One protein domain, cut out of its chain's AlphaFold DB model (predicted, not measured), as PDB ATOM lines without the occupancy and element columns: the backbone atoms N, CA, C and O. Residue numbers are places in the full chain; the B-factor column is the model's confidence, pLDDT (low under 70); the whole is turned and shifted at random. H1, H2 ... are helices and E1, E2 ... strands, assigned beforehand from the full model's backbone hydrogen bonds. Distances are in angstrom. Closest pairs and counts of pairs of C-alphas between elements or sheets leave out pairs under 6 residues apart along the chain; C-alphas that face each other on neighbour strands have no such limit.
ATOM      1  N   GLY A  57     132.555  13.792  69.113       91.00
ATOM      2  CA  GLY A  57     131.721  14.861  68.560       91.00
ATOM      3  C   GLY A  57     131.793  16.154  69.374       91.00
ATOM      4  O   GLY A  57     131.929  17.225  68.785       91.00
ATOM      5  N   ASP A  58     131.751  16.056  70.706       91.69
ATOM      6  CA  ASP A  58     131.866  17.224  71.588       91.69
ATOM      7  C   ASP A  58     133.263  17.840  71.502       91.69
ATOM      8  O   ASP A  58     133.400  19.056  71.419       91.69
ATOM      9  N   CYS A  59     134.300  16.999  71.466       92.75
ATOM     10  CA  CYS A  59     135.692  17.420  71.342       92.75
ATOM     11  C   CYS A  59     135.931  18.271  70.090       92.75
ATOM     12  O   CYS A  59     136.466  19.377  70.161       92.75
ATOM     13  N   LEU A  60     135.498  17.764  68.933       91.94
ATOM     14  CA  LEU A  60     135.759  18.397  67.643       91.94
ATOM     15  C   LEU A  60     134.963  19.694  67.429       91.94
ATOM     16  O   LEU A  60     135.336  20.488  66.566       91.94
ATOM     17  N   GLN A  61     133.902  19.916  68.213       90.19
ATOM     18  CA  GLN A  61     133.088  21.135  68.189       90.19
ATOM     19  C   GLN A  61     133.640  22.270  69.056       90.19
ATOM     20  O   GLN A  61     133.266  23.415  68.815       90.19
ATOM     21  N   LYS A  62     134.503  21.981  70.044       89.25
ATOM     22  CA  LYS A  62     135.021  23.001  70.971       89.25
ATOM     23  C   LYS A  62     135.897  24.034  70.277       89.25
ATOM     24  O   LYS A  62     135.651  25.226  70.399       89.25
ATOM     25  N   ASN A  63     136.916  23.567  69.564       88.75
ATOM     26  CA  ASN A  63     137.853  24.428  68.859       88.75
ATOM     27  C   ASN A  63     138.416  23.695  67.619       88.75
ATOM     28  O   ASN A  63     138.606  22.469  67.663       88.75
ATOM     29  N   PRO A  64     138.708  24.414  66.518       89.62
ATOM     30  CA  PRO A  64     139.360  23.872  65.324       89.62
ATOM     31  C   PRO A  64     140.702  23.169  65.547       89.62
ATOM     32  O   PRO A  64     141.093  22.333  64.739       89.62
ATOM     33  N   MET A  65     141.394  23.490  66.638       89.38
ATOM     34  CA  MET A  65     142.706  22.945  66.986       89.38
ATOM     35  C   MET A  65     142.636  21.648  67.802       89.38
ATOM     36  O   MET A  65     143.661  21.000  68.005       89.38
ATOM     37  N   CYS A  66     141.451  21.243  68.268       92.44
ATOM     38  CA  CYS A  66     141.314  20.017  69.054       92.44
ATOM     39  C   CYS A  66     141.429  18.766  68.177       92.44
ATOM     40  O   CYS A  66     141.068  18.761  67.002       92.44
ATOM     41  N   ALA A  67     141.859  17.666  68.756       93.75
ATOM     42  CA  ALA A  67     141.927  16.356  68.139       93.75
ATOM     43  C   ALA A  67     141.410  15.317  69.137       93.75
ATOM     44  O   ALA A  67     141.423  15.532  70.351       93.75
ATOM     45  N   TRP A  68     140.924  14.188  68.625       94.31
ATOM     46  CA  TRP A  68     140.400  13.104  69.451       94.31
ATOM     47  C   TRP A  68     141.232  11.835  69.296       94.31
ATOM     48  O   TRP A  68     141.378  11.322  68.191       94.31
ATOM     49  N   CYS A  69     141.727  11.285  70.403       94.06
ATOM     50  CA  CYS A  69     142.451  10.021  70.427       94.06
ATOM     51  C   CYS A  69     141.503   8.808  70.383       94.06
ATOM     52  O   CYS A  69     140.710   8.570  71.304       94.06
ATOM     53  N   GLU A  70     141.646   7.979  69.349       91.81
ATOM     54  CA  GLU A  70     140.821   6.787  69.099       91.81
ATOM     55  C   GLU A  70     141.379   5.505  69.734       91.81
ATOM     56  O   GLU A  70     140.758   4.448  69.681       91.81
ATOM     57  N   THR A  71     142.547   5.574  70.374       89.56
ATOM     58  CA  THR A  71     143.193   4.407  70.996       89.56
ATOM     59  C   THR A  71     142.377   3.894  72.192       89.56
ATOM     60  O   THR A  71     142.142   4.643  73.139       89.56
ATOM     61  N   ASN A  72     141.944   2.629  72.187       83.12
ATOM     62  CA  ASN A  72     141.000   2.084  73.180       83.12
ATOM     63  C   ASN A  72     141.467   2.212  74.643       83.12
ATOM     64  O   ASN A  72     140.674   2.651  75.467       83.12
ATOM     65  N   ASP A  73     142.747   1.990  74.945       82.00
ATOM     66  CA  ASP A  73     143.255   1.980  76.333       82.00
ATOM     67  C   ASP A  73     143.775   3.354  76.805       82.00
ATOM     68  O   ASP A  73     144.377   3.500  77.868       82.00
ATOM     69  N   TYR A  74     143.578   4.404  76.002       81.81
ATOM     70  CA  TYR A  74     144.171   5.715  76.270       81.81
ATOM     71  C   TYR A  74     143.591   6.387  77.523       81.81
ATOM     72  O   TYR A  74     144.334   6.957  78.324       81.81
ATOM     73  N   SER A  75     142.276   6.259  77.738       78.50
ATOM     74  CA  SER A  75     141.593   6.803  78.924       78.50
ATOM     75  C   SER A  75     142.019   6.137  80.230       78.50
ATOM     76  O   SER A  75     142.009   6.795  81.268       78.50
ATOM     77  N   ASP A  76     142.444   4.875  80.184       80.38
ATOM     78  CA  ASP A  76     142.811   4.104  81.380       80.38
ATOM     79  C   ASP A  76     144.112   4.613  82.014       80.38
ATOM     80  O   ASP A  76     144.381   4.391  83.192       80.38
ATOM     81  N   THR A  77     144.901   5.374  81.250       77.06
ATOM     82  CA  THR A  77     146.117   6.046  81.727       77.06
ATOM     83  C   THR A  77     145.853   7.395  82.408       77.06
ATOM     84  O   THR A  77     146.798   8.088  82.779       77.06
ATOM     85  N   GLY A  78     144.583   7.790  82.567       79.12
ATOM     86  CA  GLY A  78     144.184   9.081  83.137       79.12
ATOM     87  C   GLY A  78     144.371  10.272  82.189       79.12
ATOM     88  O   GLY A  78     144.233  11.418  82.614       79.12
ATOM     89  N   LYS A  79     144.688  10.020  80.913       84.81
ATOM     90  CA  LYS A  79     144.884  11.044  79.877       84.81
ATOM     91  C   LYS A  79     143.557  11.408  79.204       84.81
ATOM     92  O   LYS A  79     142.729  10.538  78.923       84.81
ATOM     93  N   SER A  80     143.361  12.695  78.907       88.81
ATOM     94  CA  SER A  80     142.192  13.173  78.153       88.81
ATOM     95  C   SER A  80     142.276  12.719  76.699       88.81
ATOM     96  O   SER A  80     143.282  12.962  76.043       88.81
ATOM     97  N   ARG A  81     141.206  12.115  76.166       92.12
ATOM     98  CA  ARG A  81     141.112  11.777  74.732       92.12
ATOM     99  C   ARG A  81     141.006  13.001  73.834       92.12
ATOM    100  O   ARG A  81     141.354  12.891  72.667       92.12
ATOM    101  N   CYS A  82     140.504  14.116  74.357       93.25
ATOM    102  CA  CYS A  82     140.417  15.372  73.631       93.25
ATOM    103  C   CYS A  82     141.529  16.307  74.087       93.25
ATOM    104  O   CYS A  82     141.576  16.666  75.267       93.25
ATOM    105  N   ASP A  83     142.409  16.666  73.165       93.44
ATOM    106  CA  ASP A  83     143.519  17.592  73.383       93.44
ATOM    107  C   ASP A  83     143.978  18.143  72.021       93.44
ATOM    108  O   ASP A  83     143.402  17.789  70.995       93.44
ATOM    109  N   THR A  84     144.988  19.004  71.971       92.62
ATOM    110  CA  THR A  84     145.613  19.402  70.702       92.62
ATOM    111  C   THR A  84     146.376  18.233  70.070       92.62
ATOM    112  O   THR A  84     146.824  17.314  70.761       92.62
ATOM    113  N   GLU A  85     146.555  18.268  68.747       91.88
ATOM    114  CA  GLU A  85     147.329  17.258  68.007       91.88
ATOM    115  C   GLU A  85     148.734  17.051  68.602       91.88
ATOM    116  O   GLU A  85     149.120  15.919  68.902       91.88
ATOM    117  N   ASP A  86     149.455  18.141  68.879       91.88
ATOM    118  CA  ASP A  86     150.802  18.105  69.462       91.88
ATOM    119  C   ASP A  86     150.845  17.382  70.821       91.88
ATOM    120  O   ASP A  86     151.758  16.591  71.095       91.88
ATOM    121  N   ASN A  87     149.844  17.618  71.676       91.25
ATOM    122  CA  ASN A  87     149.755  16.994  72.994       91.25
ATOM    123  C   ASN A  87     149.428  15.505  72.882       91.25
ATOM    124  O   ASN A  87     150.064  14.690  73.552       91.25
ATOM    125  N   LEU A  88     148.489  15.130  72.009       91.50
ATOM    126  CA  LEU A  88     148.153  13.724  71.772       91.50
ATOM    127  C   LEU A  88     149.369  12.933  71.280       91.50
ATOM    128  O   LEU A  88     149.637  11.845  71.797       91.50
ATOM    129  N   LEU A  89     150.146  13.499  70.354       91.00
ATOM    130  CA  LEU A  89     151.378  12.890  69.853       91.00
ATOM    131  C   LEU A  89     152.432  12.745  70.960       91.00
ATOM    132  O   LEU A  89     152.988  11.660  71.146       91.00
ATOM    133  N   THR A  90     152.662  13.801  71.746       90.94
ATOM    134  CA  THR A  90     153.622  13.795  72.869       90.94
ATOM    135  C   THR A  90     153.248  12.770  73.940       90.94
ATOM    136  O   THR A  90     154.106  12.112  74.530       90.94
ATOM    137  N   LEU A  91     151.949  12.594  74.176       88.25
ATOM    138  CA  LEU A  91     151.407  11.646  75.142       88.25
ATOM    139  C   LEU A  91     151.303  10.210  74.600       88.25
ATOM    140  O   LEU A  91     150.882   9.318  75.349       88.25
ATOM    141  N   GLY A  92     151.729   9.964  73.358       88.88
ATOM    142  CA  GLY A  92     151.843   8.636  72.753       88.88
ATOM    143  C   GLY A  92     150.590   8.141  72.025       88.88
ATOM    144  O   GLY A  92     150.496   6.948  71.743       88.88
ATOM    145  N   CYS A  93     149.627   9.013  71.719       90.62
ATOM    146  CA  CYS A  93     148.490   8.662  70.874       90.62
ATOM    147  C   CYS A  93     148.846   8.830  69.389       90.62
ATOM    148  O   CYS A  93     148.877   9.939  68.868       90.62
ATOM    149  N   LEU A  94     149.086   7.709  68.703       89.19
ATOM    150  CA  LEU A  94     149.369   7.693  67.261       89.19
ATOM    151  C   LEU A  94     148.108   7.581  66.394       89.19
ATOM    152  O   LEU A  94     148.157   7.894  65.211       89.19
ATOM    153  N   ASN A  95     146.992   7.116  66.967       93.94
ATOM    154  CA  ASN A  95     145.714   7.001  66.270       93.94
ATOM    155  C   ASN A  95     144.739   8.070  66.777       93.94
ATOM    156  O   ASN A  95     144.126   7.899  67.838       93.94
ATOM    157  N   TYR A  96     144.629   9.170  66.037       93.31
ATOM    158  CA  TYR A  96     143.780  10.309  66.371       93.31
ATOM    159  C   TYR A  96     143.012  10.816  65.147       93.31
ATOM    160  O   TYR A  96     143.460  10.675  64.010       93.31
ATOM    161  N   THR A  97     141.871  11.455  65.401       93.75
ATOM    162  CA  THR A  97     141.034  12.091  64.384       93.75
ATOM    163  C   THR A  97     141.029  13.599  64.581       93.75
ATOM    164  O   THR A  97     140.691  14.111  65.653       93.75
ATOM    165  N   MET A  98     141.384  14.310  63.512       92.06
ATOM    166  CA  MET A  98     141.373  15.766  63.425       92.06
ATOM    167  C   MET A  98     140.937  16.180  62.007       92.06
ATOM    168  O   MET A  98     141.776  16.358  61.128       92.06
TER     169      MET A  98
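What this domain is: This is residues 57 to 98 of the 279 residues of the protein "Integrin beta" of Stichopus japonicus (UniProt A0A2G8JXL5). A small antiparallel hairpin, E1 and E2, sits between two short helices, H1 and H2, with a wide loop, residues 70 to 81, joining its strands. Residues 96 to 97 fold back to pair with residues 68 to 69 of E1. The printed part has 42 residues, in order H1, E1, E2, H2, mixed in class, under half in named elements; it is compact, radius of gyration of the C-alphas 9.3 A, spanning 24 by 18 by 15 A.

How they stand to each other: Look first at E1, residues 66 to 69, and E2, residues 82 to 84: N 67 and O 83 are 2.7 A apart. The closest C-alphas of E1 and H1, residues 57 to 62, are Cys 66 and Leu 60, 6.0 A apart; those of E1 and H2, residues 85 to 90, are Ala 67 and Glu 85, 5.5 A apart. H1 and H2 are apart; in both, every O i to N i+4 pair is within hydrogen-bond range.

Where its parts are: Find C-alpha 57, where H1 begins, at (131.721, 14.861, 68.560); H1 runs 9.1 A. E1 runs 10.2 A, E2 7.2 A, and H2 8.7 A to C-alpha 90 at (153.622, 13.795, 72.869).

The domain as a whole: The C-alphas farthest apart, Pro 64 and Asp 76, are 25.7 A apart. The printed part has no cut, the link E1 to E2 is long, and no printed residue is under 70 in pLDDT.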